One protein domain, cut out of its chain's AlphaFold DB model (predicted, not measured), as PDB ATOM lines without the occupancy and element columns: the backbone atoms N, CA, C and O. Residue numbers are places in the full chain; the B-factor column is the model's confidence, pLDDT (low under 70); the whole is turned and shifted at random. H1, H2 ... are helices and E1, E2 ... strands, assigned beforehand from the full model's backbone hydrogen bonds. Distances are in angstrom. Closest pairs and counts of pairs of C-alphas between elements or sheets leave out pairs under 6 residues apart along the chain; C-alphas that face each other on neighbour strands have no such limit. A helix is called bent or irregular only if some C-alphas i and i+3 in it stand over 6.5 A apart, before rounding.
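This is residues 36 to 177 of the 269 residues of the protein "RNA pseudouridylate synthase domain-containing protein 4" of Trichinella sp. T6 (UniProt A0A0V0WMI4). A small antiparallel sheet of three strands, E1, E2 and E3, stands beside two touching, steeply crossed helices, H3 and H4, and these form one body with long unnamed stretches around them. From this body H1 and H2, two helices apart from each other, form a loosely attached arm at one end of the longest axis, where residues 55 to 62 stick out; H5 lies near the other end, beside E3. The printed part has 142 residues, with five named helices and three named strands in the order H1 H2 H3 E1 E2 H4 E3 H5; the sheet order is E1 E2 E3, and the class is mixed, helices and strands. The whole is only just compact, close to loose, with a radius of gyration of the C-alphas of 17.1 A, and it is elongated, spanning 54 by 29 by 29 A.

H1, residues 43 to 57, is not on the sheet, and it is close to but not clearly touching H3, residues 87 to 96. Their closest C-alphas, those of Thr 43 and Leu 93, are 7.6 A apart, and their lines are about perpendicular at 72 degrees, but only just. H2, residues 69 to 77, touches no helix, is not on the sheet and is apart from both H1 and H3. H3 only grazes the sheet with its residues 93 to 96; its closest C-alphas to E2, residues 105 to 110, are those of Cys 94 and Leu 108, 6.9 A apart. E1, residues 98 to 102, and E2 form a hairpin of antiparallel strands, 176 degrees between their directions, with N 99 and O 107 at 2.8 A and N 105 and O 102 at 2.9 A, both within hydrogen-bond range. H4, residues 126 to 137, touches H3, with Ala 91 and Leu 133 as the closest C-alphas at 5.1 A; the two run the same way at a steep tilt of 57 degrees. H4 is only just on the sheet, with 5 pairs of C-alphas within 10 A, and only grazes it. E3, residues 156 to 161, is antiparallel to E2 at 149 degrees, with N 108 and O 158 at 2.8 A and N 160 and O 106 at 2.7 A, within hydrogen-bond range. E1 and E3 are edge strands and E2 is the inner one; residues 145 to 146 also pair briefly with residues 160 to 161 of E3, antiparallel. H5, residues 164 to 175, only grazes the sheet with its residues 166 to 171, and its closest C-alphas to E3 are those of Phe 167 and Ala 161, 5.0 A apart. Every O i to N i+4 pair is within hydrogen-bond range in H1, H2, H3 and H5, and 6 of 8 are in H4.

H1 begins at C-alpha 43, (26.586, 0.517, -31.863), and is 20.6 A from first to last C-alpha. H2 measures 12.4 A and H3 14.2 A. E1 is 11.0 A long, E2 15.0 A and E3 16.5 A. H4, 13.8 A long, is irregular: C-alphas 128 and 131 are 7.5 A apart. H5, 16.6 A long, ends at C-alpha 175, (34.238, 9.912, -59.239).

The two C-alphas farthest apart, those of Val 59 and Phe 165, are 55.0 A apart. The printed part has no cut. The links H1 to H2, E2 to H4 and H4 to E3 are long, with 11, 15 and 18 residues. Mean pLDDT of the printed part is 78.3, and residues 36 to 78 are under 70.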
ATOM      1  N   SER A  36      36.234   7.438 -27.574       33.12
ATOM      2  CA  SER A  36      36.074   8.865 -27.200       33.12
ATOM      3  C   SER A  36      34.707   9.498 -27.483       33.12
ATOM      4  O   SER A  36      34.535  10.696 -27.272       33.12
ATOM      5  N   TYR A  37      33.689   8.723 -27.865       33.34
ATOM      6  CA  TYR A  37      32.340   9.268 -28.067       33.34
ATOM      7  C   TYR A  37      31.487   9.187 -26.791       33.34
ATOM      8  O   TYR A  37      30.846   8.175 -26.505       33.34
ATOM      9  N   SER A  38      31.445  10.284 -26.030       32.66
ATOM     10  CA  SER A  38      30.559  10.462 -24.867       32.66
ATOM     11  C   SER A  38      29.111  10.827 -25.244       32.66
ATOM     12  O   SER A  38      28.217  10.720 -24.408       32.66
ATOM     13  N   GLY A  39      28.847  11.209 -26.502       33.75
ATOM     14  CA  GLY A  39      27.609  11.907 -26.884       33.75
ATOM     15  C   GLY A  39      26.506  11.107 -27.589       33.75
ATOM     16  O   GLY A  39      25.433  11.654 -27.804       33.75
ATOM     17  N   GLY A  40      26.712   9.834 -27.951       41.41
ATOM     18  CA  GLY A  40      25.730   9.068 -28.739       41.41
ATOM     19  C   GLY A  40      25.481   7.658 -28.208       41.41
ATOM     20  O   GLY A  40      26.353   7.048 -27.580       41.41
ATOM     21  N   LYS A  41      24.288   7.104 -28.451       44.00
ATOM     22  CA  LYS A  41      23.999   5.671 -28.259       44.00
ATOM     23  C   LYS A  41      24.576   4.879 -29.441       44.00
ATOM     24  O   LYS A  41      23.871   4.335 -30.271       44.00
ATOM     25  N   SER A  42      25.906   4.856 -29.518       44.56
ATOM     26  CA  SER A  42      26.664   4.144 -30.551       44.56
ATOM     27  C   SER A  42      26.349   2.638 -30.560       44.56
ATOM     28  O   SER A  42      26.048   2.047 -29.522       44.56
ATOM     29  N   THR A  43      26.530   1.986 -31.711       39.78
ATOM     30  CA  THR A  43      26.586   0.517 -31.863       39.78
ATOM     31  C   THR A  43      27.568  -0.135 -30.883       39.78
ATOM     32  O   THR A  43      27.375  -1.280 -30.480       39.78
ATOM     33  N   TYR A  44      28.566   0.623 -30.419       44.12
ATOM     34  CA  TYR A  44      29.437   0.267 -29.303       44.12
ATOM     35  C   TYR A  44      28.686   0.114 -27.976       44.12
ATOM     36  O   TYR A  44      28.884  -0.882 -27.301       44.12
ATOM     37  N   LYS A  45      27.780   1.031 -27.606       44.88
ATOM     38  CA  LYS A  45      26.942   0.886 -26.400       44.88
ATOM     39  C   LYS A  45      26.015  -0.317 -26.509       44.88
ATOM     40  O   LYS A  45      25.781  -0.971 -25.501       44.88
ATOM     41  N   LEU A  46      25.517  -0.641 -27.704       43.78
ATOM     42  CA  LEU A  46      24.775  -1.884 -27.930       43.78
ATOM     43  C   LEU A  46      25.686  -3.107 -27.748       43.78
ATOM     44  O   LEU A  46      25.326  -4.014 -27.009       43.78
ATOM     45  N   ALA A  47      26.885  -3.106 -28.335       45.72
ATOM     46  CA  ALA A  47      27.875  -4.169 -28.158       45.72
ATOM     47  C   ALA A  47      28.333  -4.308 -26.694       45.72
ATOM     48  O   ALA A  47      28.524  -5.419 -26.215       45.72
ATOM     49  N   GLN A  48      28.454  -3.198 -25.966       46.62
ATOM     50  CA  GLN A  48      28.802  -3.146 -24.549       46.62
ATOM     51  C   GLN A  48      27.625  -3.594 -23.681       46.62
ATOM     52  O   GLN A  48      27.822  -4.331 -22.734       46.62
ATOM     53  N   LYS A  49      26.384  -3.240 -24.028       50.94
ATOM     54  CA  LYS A  49      25.183  -3.728 -23.340       50.94
ATOM     55  C   LYS A  49      24.989  -5.229 -23.554       50.94
ATOM     56  O   LYS A  49      24.650  -5.923 -22.607       50.94
ATOM     57  N   ILE A  50      25.232  -5.726 -24.769       49.38
ATOM     58  CA  ILE A  50      25.254  -7.163 -25.078       49.38
ATOM     59  C   ILE A  50      26.377  -7.841 -24.288       49.38
ATOM     60  O   ILE A  50      26.120  -8.851 -23.651       49.38
ATOM     61  N   ARG A  51      27.581  -7.259 -24.253       46.97
ATOM     62  CA  ARG A  51      28.713  -7.766 -23.463       46.97
ATOM     63  C   ARG A  51      28.392  -7.829 -21.972       46.97
ATOM     64  O   ARG A  51      28.481  -8.900 -21.402       46.97
ATOM     65  N   ASN A  52      27.920  -6.737 -21.383       53.16
ATOM     66  CA  ASN A  52      27.539  -6.673 -19.973       53.16
ATOM     67  C   ASN A  52      26.392  -7.643 -19.655       53.16
ATOM     68  O   ASN A  52      26.340  -8.199 -18.566       53.16
ATOM     69  N   LYS A  53      25.462  -7.858 -20.598       51.25
ATOM     70  CA  LYS A  53      24.387  -8.843 -20.449       51.25
ATOM     71  C   LYS A  53      24.930 -10.274 -20.484       51.25
ATOM     72  O   LYS A  53      24.515 -11.082 -19.669       51.25
ATOM     73  N   LEU A  54      25.884 -10.567 -21.368       48.97
ATOM     74  CA  LEU A  54      26.573 -11.859 -21.423       48.97
ATOM     75  C   LEU A  54      27.445 -12.094 -20.179       48.97
ATOM     76  O   LEU A  54      27.446 -13.200 -19.655       48.97
ATOM     77  N   GLU A  55      28.123 -11.065 -19.666       50.09
ATOM     78  CA  GLU A  55      28.886 -11.104 -18.407       50.09
ATOM     79  C   GLU A  55      27.969 -11.292 -17.187       50.09
ATOM     80  O   GLU A  55      28.320 -12.009 -16.258       50.09
ATOM     81  N   ALA A  56      26.761 -10.716 -17.200       53.34
ATOM     82  CA  ALA A  56      25.757 -10.918 -16.153       53.34
ATOM     83  C   ALA A  56      25.041 -12.285 -16.238       53.34
ATOM     84  O   ALA A  56      24.525 -12.765 -15.231       53.34
ATOM     85  N   GLU A  57      24.990 -12.907 -17.424       49.25
ATOM     86  CA  GLU A  57      24.316 -14.192 -17.682       49.25
ATOM     87  C   GLU A  57      25.272 -15.404 -17.709       49.25
ATOM     88  O   GLU A  57      24.799 -16.543 -17.754       49.25
ATOM     89  N   SER A  58      26.599 -15.218 -17.662       40.81
ATOM     90  CA  SER A  58      27.558 -16.331 -17.687       40.81
ATOM     91  C   SER A  58      28.578 -16.303 -16.547       40.81
ATOM     92  O   SER A  58      29.435 -15.434 -16.455       40.81
ATOM     93  N   VAL A  59      28.492 -17.348 -15.717       41.78
ATOM     94  CA  VAL A  59      29.605 -17.957 -14.976       41.78
ATOM     95  C   VAL A  59      30.818 -18.066 -15.901       41.78
ATOM     96  O   VAL A  59      30.648 -18.565 -17.017       41.78
ATOM     97  N   ASP A  60      31.986 -17.626 -15.423       37.91
ATOM     98  CA  ASP A  60      33.323 -17.709 -16.031       37.91
ATOM     99  C   ASP A  60      33.445 -18.779 -17.130       37.91
ATOM    100  O   ASP A  60      33.836 -19.925 -16.900       37.91
ATOM    101  N   LYS A  61      33.098 -18.411 -18.364       42.84
ATOM    102  CA  LYS A  61      33.453 -19.181 -19.552       42.84
ATOM    103  C   LYS A  61      34.487 -18.375 -20.300       42.84
ATOM    104  O   LYS A  61      34.147 -17.551 -21.147       42.84
ATOM    105  N   GLU A  62      35.744 -18.650 -19.976       39.88
ATOM    106  CA  GLU A  62      36.884 -18.314 -20.817       39.88
ATOM    107  C   GLU A  62      36.533 -18.719 -22.258       39.88
ATOM    108  O   GLU A  62      36.278 -19.888 -22.569       39.88
ATOM    109  N   LEU A  63      36.359 -17.725 -23.130       45.12
ATOM    110  CA  LEU A  63      36.134 -17.967 -24.547       45.12
ATOM    111  C   LEU A  63      37.460 -18.484 -25.102       45.12
ATOM    112  O   LEU A  63      38.346 -17.691 -25.401       45.12
ATOM    113  N   ASP A  64      37.586 -19.806 -25.206       42.00
ATOM    114  CA  ASP A  64      38.704 -20.471 -25.875       42.00
ATOM    115  C   ASP A  64      38.686 -20.091 -27.366       42.00
ATOM    116  O   ASP A  64      37.950 -20.652 -28.184       42.00
ATOM    117  N   LEU A  65      39.391 -19.005 -27.684       51.16
ATOM    118  CA  LEU A  65      39.496 -18.410 -29.009       51.16
ATOM    119  C   LEU A  65      40.830 -18.846 -29.619       51.16
ATOM    120  O   LEU A  65      41.755 -18.055 -29.762       51.16
ATOM    121  N   ASP A  66      40.904 -20.101 -30.046       52.09
ATOM    122  CA  ASP A  66      42.037 -20.697 -30.777       52.09
ATOM    123  C   ASP A  66      42.307 -20.082 -32.176       52.09
ATOM    124  O   ASP A  66      43.134 -20.576 -32.945       52.09
ATOM    125  N   GLY A  67      41.575 -19.029 -32.560       47.91
ATOM    126  CA  GLY A  67      41.625 -18.420 -33.892       47.91
ATOM    127  C   GLY A  67      40.979 -19.260 -35.006       47.91
ATOM    128  O   GLY A  67      41.076 -18.899 -36.181       47.91
ATOM    129  N   SER A  68      40.303 -20.367 -34.678       53.50
ATOM    130  CA  SER A  68      39.594 -21.214 -35.642       53.50
ATOM    131  C   SER A  68      38.316 -20.555 -36.171       53.50
ATOM    132  O   SER A  68      37.669 -19.739 -35.512       53.50
ATOM    133  N   LEU A  69      37.868 -20.983 -37.358       48.94
ATOM    134  CA  LEU A  69      36.572 -20.591 -37.929       48.94
ATOM    135  C   LEU A  69      35.395 -20.900 -36.981       48.94
ATOM    136  O   LEU A  69      34.382 -20.200 -37.009       48.94
ATOM    137  N   ARG A  70      35.526 -21.913 -36.110       49.38
ATOM    138  CA  ARG A  70      34.527 -22.228 -35.071       49.38
ATOM    139  C   ARG A  70      34.384 -21.099 -34.047       49.38
ATOM    140  O   ARG A  70      33.264 -20.740 -33.688       49.38
ATOM    141  N   SER A  71      35.503 -20.511 -33.646       56.34
ATOM    142  CA  SER A  71      35.593 -19.420 -32.674       56.34
ATOM    143  C   SER A  71      34.997 -18.119 -33.238       56.34
ATOM    144  O   SER A  71      34.237 -17.433 -32.554       56.34
ATOM    145  N   LEU A  72      35.200 -17.851 -34.534       57.53
ATOM    146  CA  LEU A  72      34.554 -16.736 -35.245       57.53
ATOM    147  C   LEU A  72      33.038 -16.918 -35.407       57.53
ATOM    148  O   LEU A  72      32.284 -15.973 -35.187       57.53
ATOM    149  N   ASN A  73      32.568 -18.126 -35.735       55.91
ATOM    150  CA  ASN A  73      31.128 -18.408 -35.831       55.91
ATOM    151  C   ASN A  73      30.402 -18.159 -34.502       55.91
ATOM    152  O   ASN A  73      29.274 -17.668 -34.497       55.91
ATOM    153  N   LYS A  74      31.068 -18.442 -33.376       61.31
ATOM    154  CA  LYS A  74      30.543 -18.142 -32.042       61.31
ATOM    155  C   LYS A  74      30.395 -16.634 -31.828       61.31
ATOM    156  O   LYS A  74      29.330 -16.204 -31.400       61.31
ATOM    157  N   ILE A  75      31.381 -15.823 -32.220       63.56
ATOM    158  CA  ILE A  75      31.286 -14.350 -32.174       63.56
ATOM    159  C   ILE A  75      30.148 -13.842 -33.068       63.56
ATOM    160  O   ILE A  75      29.329 -13.040 -32.623       63.56
ATOM    161  N   TYR A  76      30.044 -14.338 -34.304       62.75
ATOM    162  CA  TYR A  76      28.969 -13.935 -35.216       62.75
ATOM    163  C   TYR A  76      27.577 -14.300 -34.690       62.75
ATOM    164  O   TYR A  76      26.635 -13.550 -34.930       62.75
ATOM    165  N   SER A  77      27.442 -15.397 -33.937       66.25
ATOM    166  CA  SER A  77      26.166 -15.788 -33.320       66.25
ATOM    167  C   SER A  77      25.698 -14.846 -32.202       66.25
ATOM    168  O   SER A  77      24.509 -14.807 -31.903       66.25
ATOM    169  N   LEU A  78      26.613 -14.066 -31.613       67.50
ATOM    170  CA  LEU A  78      26.294 -13.069 -30.585       67.50
ATOM    171  C   LEU A  78      25.827 -11.733 -31.182       67.50
ATOM    172  O   LEU A  78      25.301 -10.886 -30.461       67.50
ATOM    173  N   MET A  79      26.032 -11.517 -32.484       70.12
ATOM    174  CA  MET A  79      25.596 -10.298 -33.155       70.12
ATOM    175  C   MET A  79      24.121 -10.405 -33.562       70.12
ATOM    176  O   MET A  79      23.715 -11.424 -34.125       70.12
ATOM    177  N   PRO A  80      23.304  -9.361 -33.334       75.00
ATOM    178  CA  PRO A  80      21.910  -9.377 -33.754       75.00
ATOM    179  C   PRO A  80      21.816  -9.448 -35.284       75.00
ATOM    180  O   PRO A  80      22.445  -8.662 -35.998       75.00
ATOM    181  N   ASP A  81      21.001 -10.371 -35.802       85.69
ATOM    182  CA  ASP A  81      20.709 -10.428 -37.235       85.69
ATOM    183  C   ASP A  81      19.738  -9.302 -37.601       85.69
ATOM    184  O   ASP A  81      18.519  -9.465 -37.557       85.69
ATOM    185  N   LEU A  82      20.290  -8.150 -37.986       87.50
ATOM    186  CA  LEU A  82      19.514  -6.967 -38.377       87.50
ATOM    187  C   LEU A  82      18.522  -7.247 -39.513       87.50
ATOM    188  O   LEU A  82      17.535  -6.535 -39.657       87.50
ATOM    189  N   ASN A  83      18.755  -8.297 -40.306       88.50
ATOM    190  CA  ASN A  83      17.856  -8.705 -41.379       88.50
ATOM    191  C   ASN A  83      16.542  -9.331 -40.872       88.50
ATOM    192  O   ASN A  83      15.633  -9.553 -41.670       88.50
ATOM    193  N   ARG A  84      16.457  -9.643 -39.572       89.31
ATOM    194  CA  ARG A  84      15.284 -10.223 -38.896       89.31
ATOM    195  C   ARG A  84      14.592  -9.256 -37.936       89.31
ATOM    196  O   ARG A  84      13.557  -9.614 -37.383       89.31
ATOM    197  N   LEU A  85      15.150  -8.066 -37.720       90.50
ATOM    198  CA  LEU A  85      14.562  -7.063 -36.835       90.50
ATOM    199  C   LEU A  85      13.506  -6.217 -37.568       90.50
ATOM    200  O   LEU A  85      13.585  -6.060 -38.790       90.50
ATOM    201  N   PRO A  86      12.527  -5.634 -36.853       94.94
ATOM    202  CA  PRO A  86      11.622  -4.643 -37.421       94.94
ATOM    203  C   PRO A  86      12.384  -3.455 -38.021       94.94
ATOM    204  O   PRO A  86      13.379  -2.983 -37.471       94.94
ATOM    205  N   LYS A  87      11.887  -2.929 -39.146       95.88
ATOM    206  CA  LYS A  87      12.525  -1.805 -39.850       95.88
ATOM    207  C   LYS A  87      12.664  -0.562 -38.975       95.88
ATOM    208  O   LYS A  87      13.692   0.102 -39.065       95.88
ATOM    209  N   ASP A  88      11.677  -0.289 -38.127       95.25
ATOM    210  CA  ASP A  88      11.679   0.870 -37.229       95.25
ATOM    211  C   ASP A  88      12.781   0.765 -36.170       95.25
ATOM    212  O   ASP A  88      13.471   1.743 -35.898       95.25
ATOM    213  N   GLU A  89      13.028  -0.437 -35.638       93.56
ATOM    214  CA  GLU A  89      14.111  -0.676 -34.677       93.56
ATOM    215  C   GLU A  89      15.484  -0.473 -35.331       93.56
ATOM    216  O   GLU A  89      16.365   0.182 -34.770       93.56
ATOM    217  N   VAL A  90      15.665  -0.968 -36.560       93.81
ATOM    218  CA  VAL A  90      16.914  -0.767 -37.312       93.81
ATOM    219  C   VAL A  90      17.091   0.700 -37.724       93.81
ATOM    220  O   VAL A  90      18.216   1.205 -37.704       93.81
ATOM    221  N   ALA A  91      16.008   1.404 -38.068       96.00
ATOM    222  CA  ALA A  91      16.035   2.839 -38.348       96.00
ATOM    223  C   ALA A  91      16.434   3.641 -37.107       96.00
ATOM    224  O   ALA A  91      17.323   4.485 -37.203       96.00
ATOM    225  N   GLN A  92      15.863   3.320 -35.944       93.44
ATOM    226  CA  GLN A  92      16.228   3.935 -34.671       93.44
ATOM    227  C   GLN A  92      17.704   3.688 -34.331       93.44
ATOM    228  O   GLN A  92      18.416   4.628 -33.984       93.44
ATOM    229  N   LEU A  93      18.203   2.458 -34.514       90.81
ATOM    230  CA  LEU A  93      19.624   2.138 -34.331       90.81
ATOM    231  C   LEU A  93      20.529   2.986 -35.241       90.81
ATOM    232  O   LEU A  93      21.584   3.442 -34.806       90.81
ATOM    233  N   CYS A  94      20.129   3.198 -36.499       93.12
ATOM    234  CA  CYS A  94      20.878   4.043 -37.432       93.12
ATOM    235  C   CYS A  94      20.790   5.531 -37.070       93.12
ATOM    236  O   CYS A  94      21.772   6.250 -37.220       93.12
ATOM    237  N   ALA A  95      19.638   5.999 -36.585       93.50
ATOM    238  CA  ALA A  95      19.466   7.375 -36.127       93.50
ATOM    239  C   ALA A  95      20.367   7.675 -34.919       93.50
ATOM    240  O   ALA A  95      21.028   8.710 -34.867       93.50
ATOM    241  N   GLU A  96      20.471   6.726 -33.988       90.31
ATOM    242  CA  GLU A  96      21.360   6.810 -32.825       90.31
ATOM    243  C   GLU A  96      22.854   6.684 -33.181       90.31
ATOM    244  O   GLU A  96      23.714   7.048 -32.372       90.31
ATOM    245  N   SER A  97      23.174   6.201 -34.390       87.94
ATOM    246  CA  SER A  97      24.540   6.045 -34.900       87.94
ATOM    247  C   SER A  97      24.992   7.159 -35.853       87.94
ATOM    248  O   SER A  97      26.070   7.055 -36.450       87.94
ATOM    249  N   VAL A  98      24.208   8.235 -35.985       90.25
ATOM    250  CA  VAL A  98      24.604   9.448 -36.715       90.25
ATOM    251  C   VAL A  98      25.818  10.087 -36.031       90.25
ATOM    252  O   VAL A  98      25.782  10.438 -34.854       90.25
ATOM    253  N   LEU A  99      26.898  10.245 -36.791       86.94
ATOM    254  CA  LEU A  99      28.137  10.901 -36.369       86.94
ATOM    255  C   LEU A  99      28.123  12.393 -36.701       86.94
ATOM    256  O   LEU A  99      28.676  13.199 -35.958       86.94
ATOM    257  N   TYR A 100      27.500  12.747 -37.827       88.50
ATOM    258  CA  TYR A 100      27.453  14.105 -38.356       88.50
ATOM    259  C   TYR A 100      26.149  14.344 -39.116       88.50
ATOM    260  O   TYR A 100      25.658  13.440 -39.790       88.50
ATOM    261  N   ASN A 101      25.596  15.553 -39.011       92.12
ATOM    262  CA  ASN A 101      24.372  15.965 -39.700       92.12
ATOM    263  C   ASN A 101      24.326  17.496 -39.827       92.12
ATOM    264  O   ASN A 101      23.789  18.173 -38.949       92.12
ATOM    265  N   LYS A 102      24.947  18.040 -40.877       92.00
ATOM    266  CA  LYS A 102      24.933  19.474 -41.224       92.00
ATOM    267  C   LYS A 102      25.171  19.644 -42.729       92.00
ATOM    268  O   LYS A 102      25.727  18.750 -43.359       92.00
ATOM    269  N   ASN A 103      24.809  20.800 -43.291       91.88
ATOM    270  CA  ASN A 103      25.120  21.194 -44.679       91.88
ATOM    271  C   ASN A 103      24.743  20.119 -45.713       91.88
ATOM    272  O   ASN A 103      25.535  19.729 -46.569       91.88
ATOM    273  N   ASP A 104      23.541  19.569 -45.558       94.88
ATOM    274  CA  ASP A 104      23.005  18.463 -46.348       94.88
ATOM    275  C   ASP A 104      23.829  17.164 -46.395       94.88
ATOM    276  O   ASP A 104      23.539  16.256 -47.184       94.88
ATOM    277  N   LEU A 105      24.843  17.050 -45.537       94.44
ATOM    278  CA  LEU A 105      25.678  15.877 -45.357       94.44
ATOM    279  C   LEU A 105      25.341  15.213 -44.022       94.44
ATOM    280  O   LEU A 105      25.474  15.796 -42.944       94.44
ATOM    281  N   ILE A 106      24.963  13.944 -44.103       94.94
ATOM    282  CA  ILE A 106      24.739  13.083 -42.951       94.94
ATOM    283  C   ILE A 106      25.760  11.954 -42.994       94.94
ATOM    284  O   ILE A 106      25.931  11.295 -44.016       94.94
ATOM    285  N   VAL A 107      26.421  11.692 -41.875       92.81
ATOM    286  CA  VAL A 107      27.388  10.604 -41.749       92.81
ATOM    287  C   VAL A 107      26.905   9.630 -40.694       92.81
ATOM    288  O   VAL A 107      26.694  10.003 -39.544       92.81
ATOM    289  N   LEU A 108      26.747   8.371 -41.086       89.62
ATOM    290  CA  LEU A 108      26.361   7.276 -40.208       89.62
ATOM    291  C   LEU A 108      27.569   6.423 -39.842       89.62
ATOM    292  O   LEU A 108      28.397   6.110 -40.697       89.62
ATOM    293  N   ASN A 109      27.599   5.930 -38.608       89.94
ATOM    294  CA  ASN A 109      28.319   4.706 -38.290       89.94
ATOM    295  C   ASN A 109      27.418   3.510 -38.636       89.94
ATOM    296  O   ASN A 109      26.544   3.125 -37.852       89.94
ATOM    297  N   LYS A 110      27.594   2.942 -39.834       91.50
ATOM    298  CA  LYS A 110      26.818   1.794 -40.308       91.50
ATOM    299  C   LYS A 110      27.119   0.571 -39.432       91.50
ATOM    300  O   LYS A 110      28.278   0.148 -39.364       91.50
ATOM    301  N   PRO A 111      26.103  -0.060 -38.817       87.19
ATOM    302  CA  PRO A 111      26.313  -1.277 -38.048       87.19
ATOM    303  C   PRO A 111      26.736  -2.459 -38.934       87.19
ATOM    304  O   PRO A 111      26.486  -2.502 -40.149       87.19
ATOM    305  N   TYR A 112      27.363  -3.445 -38.292       84.31
ATOM    306  CA  TYR A 112      27.675  -4.734 -38.900       84.31
ATOM    307  C   TYR A 112      26.375  -5.448 -39.275       84.31
ATOM    308  O   TYR A 112      25.380  -5.357 -38.561       84.31
ATOM    309  N   GLY A 113      26.360  -6.157 -40.400       85.88
ATOM    310  CA  GLY A 113      25.214  -6.962 -40.818       85.88
ATOM    311  C   GLY A 113      24.123  -6.190 -41.566       85.88
ATOM    312  O   GLY A 113      23.301  -6.832 -42.223       85.88
ATOM    313  N   LEU A 114      24.140  -4.848 -41.556       92.25
ATOM    314  CA  LEU A 114      23.216  -4.021 -42.339       92.25
ATOM    315  C   LEU A 114      23.716  -3.868 -43.778       92.25
ATOM    316  O   LEU A 114      24.764  -3.265 -44.029       92.25
ATOM    317  N   ALA A 115      22.953  -4.390 -44.736       93.44
ATOM    318  CA  ALA A 115      23.216  -4.175 -46.154       93.44
ATOM    319  C   ALA A 115      22.782  -2.765 -46.581       93.44
ATOM    320  O   ALA A 115      21.730  -2.286 -46.164       93.44
ATOM    321  N   VAL A 116      23.555  -2.107 -47.450       92.88
ATOM    322  CA  VAL A 116      23.174  -0.785 -47.984       92.88
ATOM    323  C   VAL A 116      22.039  -0.900 -49.007       92.88
ATOM    324  O   VAL A 116      21.103  -0.101 -48.997       92.88
ATOM    325  N   THR A 117      22.098  -1.906 -49.881       90.31
ATOM    326  CA  THR A 117      21.129  -2.129 -50.961       90.31
ATOM    327  C   THR A 117      20.252  -3.349 -50.701       90.31
ATOM    328  O   THR A 117      20.652  -4.284 -50.011       90.31
ATOM    329  N   ASN A 118      19.069  -3.361 -51.316       89.19
ATOM    330  CA  ASN A 118      18.234  -4.562 -51.398       89.19
ATOM    331  C   ASN A 118      18.929  -5.635 -52.251       89.19
ATOM    332  O   ASN A 118      19.754  -5.319 -53.111       89.19
ATOM    333  N   GLY A 119      18.562  -6.894 -52.038       85.00
ATOM    334  CA  GLY A 119      19.081  -8.035 -52.784       85.00
ATOM    335  C   GLY A 119      18.402  -9.330 -52.351       85.00
ATOM    336  O   GLY A 119      17.603  -9.336 -51.414       85.00
ATOM    337  N   ALA A 120      18.713 -10.432 -53.030       83.12
ATOM    338  CA  ALA A 120      18.152 -11.737 -52.691       83.12
ATOM    339  C   ALA A 120      18.489 -12.118 -51.236       83.12
ATOM    340  O   ALA A 120      19.656 -12.116 -50.845       83.12
ATOM    341  N   GLY A 121      17.461 -12.434 -50.443       85.50
ATOM    342  CA  GLY A 121      17.602 -12.765 -49.021       85.50
ATOM    343  C   GLY A 121      17.844 -11.567 -48.092       85.50
ATOM    344  O   GLY A 121      18.154 -11.777 -46.921       85.50
ATOM    345  N   ILE A 122      17.716 -10.328 -48.581       89.94
ATOM    346  CA  ILE A 122      17.822  -9.099 -47.780       89.94
ATOM    347  C   ILE A 122      16.420  -8.505 -47.611       89.94
ATOM    348  O   ILE A 122      15.878  -7.899 -48.534       89.94
ATOM    349  N   PHE A 123      15.845  -8.683 -46.423       91.94
ATOM    350  CA  PHE A 123      14.533  -8.167 -46.028       91.94
ATOM    351  C   PHE A 123      14.635  -6.781 -45.383       91.94
ATOM    352  O   PHE A 123      13.755  -5.939 -45.582       91.94
ATOM    353  N   VAL A 124      15.737  -6.529 -44.666       94.25
ATOM    354  CA  VAL A 124      16.055  -5.230 -44.067       94.25
ATOM    355  C   VAL A 124      17.402  -4.743 -44.590       94.25
ATOM    356  O   VAL A 124      18.446  -5.376 -44.429       94.25
ATOM    357  N   SER A 125      17.366  -3.589 -45.241       96.06
ATOM    358  CA  SER A 125      18.529  -2.866 -45.751       96.06
ATOM    359  C   SER A 125      18.422  -1.390 -45.394       96.06
ATOM    360  O   SER A 125      17.318  -0.890 -45.149       96.06
ATOM    361  N   LEU A 126      19.536  -0.661 -45.472       96.44
ATOM    362  CA  LEU A 126      19.523   0.789 -45.338       96.44
ATOM    363  C   LEU A 126      18.530   1.420 -46.320       96.44
ATOM    364  O   LEU A 126      17.671   2.186 -45.905       96.44
ATOM    365  N   LYS A 127      18.569   1.029 -47.606       95.81
ATOM    366  CA  LYS A 127      17.626   1.526 -48.622       95.81
ATOM    367  C   LYS A 127      16.161   1.311 -48.226       95.81
ATOM    368  O   LYS A 127      15.329   2.160 -48.527       95.81
ATOM    369  N   SER A 128      15.848   0.193 -47.570       96.25
ATOM    370  CA  SER A 128      14.480  -0.128 -47.144       96.25
ATOM    371  C   SER A 128      13.995   0.687 -45.942       96.25
ATOM    372  O   SER A 128      12.787   0.852 -45.795       96.25
ATOM    373  N   ILE A 129      14.916   1.183 -45.107       97.25
ATOM    374  CA  ILE A 129      14.607   1.969 -43.902       97.25
ATOM    375  C   ILE A 129      14.788   3.478 -44.107       97.25
ATOM    376  O   ILE A 129      14.399   4.240 -43.233       97.25
ATOM    377  N   LEU A 130      15.345   3.925 -45.244       97.19
ATOM    378  CA  LEU A 130      15.563   5.350 -45.546       97.19
ATOM    379  C   LEU A 130      14.330   6.240 -45.312       97.19
ATOM    380  O   LEU A 130      14.537   7.326 -44.779       97.19
ATOM    381  N   PRO A 131      13.084   5.843 -45.660       96.88
ATOM    382  CA  PRO A 131      11.915   6.676 -45.381       96.88
ATOM    383  C   PRO A 131      11.721   6.931 -43.883       96.88
ATOM    384  O   PRO A 131      11.572   8.073 -43.478       96.88
ATOM    385  N   ILE A 132      11.815   5.882 -43.060       97.88
ATOM    386  CA  ILE A 132      11.680   5.979 -41.599       97.88
ATOM    387  C   ILE A 132      12.856   6.771 -41.021       97.88
ATOM    388  O   ILE A 132      12.678   7.688 -40.229       97.88
ATOM    389  N   LEU A 133      14.076   6.453 -41.464       97.38
ATOM    390  CA  LEU A 133      15.287   7.120 -41.004       97.38
ATOM    391  C   LEU A 133      15.271   8.619 -41.331       97.38
ATOM    392  O   LEU A 133      15.679   9.416 -40.493       97.38
ATOM    393  N   LYS A 134      14.780   9.008 -42.514       97.56
ATOM    394  CA  LYS A 134      14.609  10.411 -42.910       97.56
ATOM    395  C   LYS A 134      13.720  11.152 -41.919       97.56
ATOM    396  O   LYS A 134      14.142  12.199 -41.443       97.56
ATOM    397  N   GLU A 135      12.559  10.603 -41.570       97.44
ATOM    398  CA  GLU A 135      11.666  11.230 -40.586       97.44
ATOM    399  C   GLU A 135      12.346  11.418 -39.221       97.44
ATOM    400  O   GLU A 135      12.143  12.435 -38.562       97.44
ATOM    401  N   LEU A 136      13.218  10.485 -38.821       96.62
ATOM    402  CA  LEU A 136      13.937  10.558 -37.547       96.62
ATOM    403  C   LEU A 136      15.064  11.603 -37.529       96.62
ATOM    404  O   LEU A 136      15.267  12.251 -36.504       96.62
ATOM    405  N   ILE A 137      15.829  11.751 -38.620       95.62
ATOM    406  CA  ILE A 137      17.093  12.525 -38.598       95.62
ATOM    407  C   ILE A 137      17.104  13.756 -39.507       95.62
ATOM    408  O   ILE A 137      17.974  14.616 -39.371       95.62
ATOM    409  N   SER A 138      16.188  13.836 -40.470       95.31
ATOM    410  CA  SER A 138      16.117  14.921 -41.451       95.31
ATOM    411  C   SER A 138      14.692  15.082 -42.020       95.31
ATOM    412  O   SER A 138      14.491  15.017 -43.231       95.31
ATOM    413  N   PRO A 139      13.663  15.299 -41.175       95.12
ATOM    414  CA  PRO A 139      12.260  15.287 -41.614       95.12
ATOM    415  C   PRO A 139      11.937  16.376 -42.647       95.12
ATOM    416  O   PRO A 139      11.077  16.209 -43.505       95.12
ATOM    417  N   LYS A 140      12.662  17.500 -42.603       94.25
ATOM    418  CA  LYS A 140      12.479  18.628 -43.529       94.25
ATOM    419  C   LYS A 140      13.203  18.453 -44.863       94.25
ATOM    420  O   LYS A 140      13.055  19.304 -45.736       94.25
ATOM    421  N   SER A 141      14.025  17.416 -45.018       93.69
ATOM    422  CA  SER A 141      14.830  17.273 -46.223       93.69
ATOM    423  C   SER A 141      13.998  16.860 -47.429       93.69
ATOM    424  O   SER A 141      12.942  16.237 -47.311       93.69
ATOM    425  N   GLU A 142      14.487  17.163 -48.628       90.75
ATOM    426  CA  GLU A 142      13.843  16.699 -49.856       90.75
ATOM    427  C   GLU A 142      13.999  15.175 -49.986       90.75
ATOM    428  O   GLU A 142      13.032  14.431 -50.179       90.75
ATOM    429  N   ILE A 143      15.229  14.693 -49.804       94.56
ATOM    430  CA  ILE A 143      15.610  13.290 -49.967       94.56
ATOM    431  C   ILE A 143      16.461  12.819 -48.785       94.56
ATOM    432  O   ILE A 143      16.915  13.609 -47.968       94.56
ATOM    433  N   LEU A 144      16.710  11.517 -48.702       97.31
ATOM    434  CA  LEU A 144      17.819  10.965 -47.929       97.31
ATOM    435  C   LEU A 144      18.393   9.806 -48.740       97.31
ATOM    436  O   LEU A 144      17.690   8.826 -48.994       97.31
ATOM    437  N   ARG A 145      19.632   9.930 -49.231       96.00
ATOM    438  CA  ARG A 145      20.223   8.935 -50.145       96.00
ATOM    439  C   ARG A 145      21.664   8.597 -49.782       96.00
ATOM    440  O   ARG A 145      22.448   9.515 -49.574       96.00
ATOM    441  N   PRO A 146      22.050   7.308 -49.787       95.94
ATOM    442  CA  PRO A 146      23.440   6.913 -49.608       95.94
ATOM    443  C   PRO A 146      24.281   7.327 -50.810       95.94
ATOM    444  O   PRO A 146      23.952   6.994 -51.951       95.94
ATOM    445  N   VAL A 147      25.369   8.043 -50.538       93.62
ATOM    446  CA  VAL A 147      26.291   8.564 -51.554       93.62
ATOM    447  C   VAL A 147      27.198   7.447 -52.074       93.62
ATOM    448  O   VAL A 147      27.385   7.293 -53.285       93.62
ATOM    449  N   HIS A 148      27.688   6.602 -51.170       88.75
ATOM    450  CA  HIS A 148      28.474   5.410 -51.480       88.75
ATOM    451  C   HIS A 148      27.863   4.174 -50.814       88.75
ATOM    452  O   HIS A 148      26.835   4.243 -50.139       88.75
ATOM    453  N   ARG A 149      28.479   3.013 -51.043       88.06
ATOM    454  CA  ARG A 149      28.112   1.762 -50.378       88.06
ATOM    455  C   ARG A 149      29.248   1.287 -49.484       88.06
ATOM    456  O   ARG A 149      30.411   1.574 -49.741       88.06
ATOM    457  N   LEU A 150      28.869   0.536 -48.464       86.50
ATOM    458  CA  LEU A 150      29.733  -0.343 -47.695       86.50
ATOM    459  C   LEU A 150      29.135  -1.745 -47.783       86.50
ATOM    460  O   LEU A 150      27.911  -1.891 -47.911       86.50
ATOM    461  N   ASP A 151      29.977  -2.768 -47.709       85.44
ATOM    462  CA  ASP A 151      29.488  -4.139 -47.698       85.44
ATOM    463  C   ASP A 151      28.696  -4.434 -46.426       85.44
ATOM    464  O   ASP A 151      28.802  -3.753 -45.401       85.44
ATOM    465  N   ARG A 152      27.866  -5.480 -46.490       85.56
ATOM    466  CA  ARG A 152      27.021  -5.893 -45.364       85.56
ATOM    467  C   ARG A 152      27.855  -6.161 -44.106       85.56
ATOM    468  O   ARG A 152      27.449  -5.762 -43.018       85.56
ATOM    469  N   CYS A 153      29.008  -6.803 -44.263       81.06
ATOM    470  CA  CYS A 153      29.937  -7.140 -43.185       81.06
ATOM    471  C   CYS A 153      30.903  -6.003 -42.809       81.06
ATOM    472  O   CYS A 153      31.632  -6.134 -41.833       81.06
ATOM    473  N   THR A 154      30.914  -4.882 -43.529       83.44
ATOM    474  CA  THR A 154      31.769  -3.736 -43.194       83.44
ATOM    475  C   THR A 154      31.030  -2.805 -42.244       83.44
ATOM    476  O   THR A 154      29.905  -2.404 -42.530       83.44
ATOM    477  N   THR A 155      31.632  -2.451 -41.115       84.81
ATOM    478  CA  THR A 155      31.142  -1.391 -40.222       84.81
ATOM    479  C   THR A 155      31.712  -0.036 -40.621       84.81
ATOM    480  O   THR A 155      32.688   0.036 -41.367       84.81
ATOM    481  N   GLY A 156      31.132   1.038 -40.090       86.81
ATOM    482  CA  GLY A 156      31.803   2.332 -40.072       86.81
ATOM    483  C   GLY A 156      31.170   3.402 -40.947       86.81
ATOM    484  O   GLY A 156      29.966   3.389 -41.196       86.81
ATOM    485  N   VAL A 157      31.991   4.364 -41.360       89.19
ATOM    486  CA  VAL A 157      31.552   5.631 -41.954       89.19
ATOM    487  C   VAL A 157      30.806   5.417 -43.272       89.19
ATOM    488  O   VAL A 157      31.377   4.969 -44.266       89.19
ATOM    489  N   LEU A 158      29.526   5.784 -43.287       92.81
ATOM    490  CA  LEU A 158      28.677   5.809 -44.471       92.81
ATOM    491  C   LEU A 158      28.042   7.187 -44.645       92.81
ATOM    492  O   LEU A 158      27.308   7.649 -43.774       92.81
ATOM    493  N   MET A 159      28.272   7.811 -45.796       94.50
ATOM    494  CA  MET A 159      27.726   9.128 -46.112       94.50
ATOM    495  C   MET A 159      26.352   9.032 -46.783       94.50
ATOM    496  O   MET A 159      26.152   8.286 -47.752       94.50
ATOM    497  N   LEU A 160      25.425   9.845 -46.293       96.69
ATOM    498  CA  LEU A 160      24.117  10.127 -46.860       96.69
ATOM    499  C   LEU A 160      24.029  11.614 -47.228       96.69
ATOM    500  O   LEU A 160      24.604  12.461 -46.551       96.69
ATOM    501  N   ALA A 161      23.264  11.929 -48.266       96.94
ATOM    502  CA  ALA A 161      22.927  13.298 -48.630       96.94
ATOM    503  C   ALA A 161      21.428  13.550 -48.437       96.94
ATOM    504  O   ALA A 161      20.610  12.698 -48.818       96.94
ATOM    505  N   SER A 162      21.081  14.708 -47.869       97.00
ATOM    506  CA  SER A 162      19.691  15.119 -47.628       97.00
ATOM    507  C   SER A 162      19.106  16.049 -48.705       97.00
ATOM    508  O   SER A 162      17.893  16.246 -48.768       97.00
ATOM    509  N   SER A 163      19.931  16.544 -49.631       97.00
ATOM    510  CA  SER A 163      19.483  17.288 -50.816       97.00
ATOM    511  C   SER A 163      20.005  16.669 -52.111       97.00
ATOM    512  O   SER A 163      21.041  15.993 -52.139       97.00
ATOM    513  N   LYS A 164      19.272  16.872 -53.217       96.50
ATOM    514  CA  LYS A 164      19.692  16.394 -54.547       96.50
ATOM    515  C   LYS A 164      21.010  17.022 -54.989       96.50
ATOM    516  O   LYS A 164      21.840  16.314 -55.553       96.50
ATOM    517  N   PHE A 165      21.192  18.313 -54.712       95.88
ATOM    518  CA  PHE A 165      22.415  19.045 -55.029       95.88
ATOM    519  C   PHE A 165      23.624  18.402 -54.343       95.88
ATOM    520  O   PHE A 165      24.520  17.906 -55.027       95.88
ATOM    521  N   ARG A 166      23.580  18.267 -53.009       94.81
ATOM    522  CA  ARG A 166      24.678  17.677 -52.232       94.81
ATOM    523  C   ARG A 166      24.938  16.217 -52.603       94.81
ATOM    524  O   ARG A 166      26.080  15.770 -52.625       94.81
ATOM    525  N   PHE A 167      23.893  15.462 -52.948       95.94
ATOM    526  CA  PHE A 167      24.046  14.093 -53.444       95.94
ATOM    527  C   PHE A 167      24.862  14.028 -54.741       95.94
ATOM    528  O   PHE A 167      25.732  13.166 -54.860       95.94
ATOM    529  N   LEU A 168      24.568  14.895 -55.715       94.94
ATOM    530  CA  LEU A 168      25.269  14.926 -57.002       94.94
ATOM    531  C   LEU A 168      26.708  15.416 -56.849       94.94
ATOM    532  O   LEU A 168      27.608  14.807 -57.417       94.94
ATOM    533  N   GLU A 169      26.914  16.450 -56.040       93.75
ATOM    534  CA  GLU A 169      28.233  16.995 -55.725       93.75
ATOM    535  C   GLU A 169      29.141  15.931 -55.095       93.75
ATOM    536  O   GLU A 169      30.193  15.604 -55.640       93.75
ATOM    537  N   LEU A 170      28.695  15.287 -54.009       91.00
ATOM    538  CA  LEU A 170      29.478  14.238 -53.352       91.00
ATOM    539  C   LEU A 170      29.702  13.032 -54.274       91.00
ATOM    540  O   LEU A 170      30.756  12.399 -54.234       91.00
ATOM    541  N   LYS A 171      28.720  12.695 -55.122       91.00
ATOM    542  CA  LYS A 171      28.888  11.660 -56.150       91.00
ATOM    543  C   LYS A 171      29.995  12.007 -57.135       91.00
ATOM    544  O   LYS A 171      30.682  11.087 -57.574       91.00
ATOM    545  N   ASP A 172      30.134  13.275 -57.496       88.38
ATOM    546  CA  ASP A 172      31.184  13.729 -58.395       88.38
ATOM    547  C   ASP A 172      32.554  13.701 -57.715       88.38
ATOM    548  O   ASP A 172      33.479  13.117 -58.267       88.38
ATOM    549  N   MET A 173      32.651  14.147 -56.458       88.19
ATOM    550  CA  MET A 173      33.875  14.009 -55.653       88.19
ATOM    551  C   MET A 173      34.337  12.544 -55.540       88.19
ATOM    552  O   MET A 173      35.524  12.244 -55.662       88.19
ATOM    553  N   PHE A 174      33.404  11.593 -55.377       84.50
ATOM    554  CA  PHE A 174      33.726  10.158 -55.410       84.50
ATOM    555  C   PHE A 174      34.259   9.690 -56.771       84.50
ATOM    556  O   PHE A 174      35.099   8.794 -56.804       84.50
ATOM    557  N   LYS A 175      33.760  10.244 -57.884       84.94
ATOM    558  CA  LYS A 175      34.238   9.912 -59.239       84.94
ATOM    559  C   LYS A 175      35.608  10.519 -59.529       84.94
ATOM    560  O   LYS A 175      36.383   9.895 -60.241       84.94
ATOM    561  N   ARG A 176      35.876  11.712 -58.994       84.62
ATOM    562  CA  ARG A 176      37.156  12.426 -59.111       84.62
ATOM    563  C   ARG A 176      38.205  11.950 -58.099       84.62
ATOM    564  O   ARG A 176      39.300  12.488 -58.075       84.62
ATOM    565  N   GLU A 177      37.877  10.945 -57.282       83.31
ATOM    566  CA  GLU A 177      38.771  10.358 -56.270       83.31
ATOM    567  C   GLU A 177      39.268  11.367 -55.213       83.31
ATOM    568  O   GLU A 177      40.286  11.162 -54.557       83.31
TER     569      GLU A 177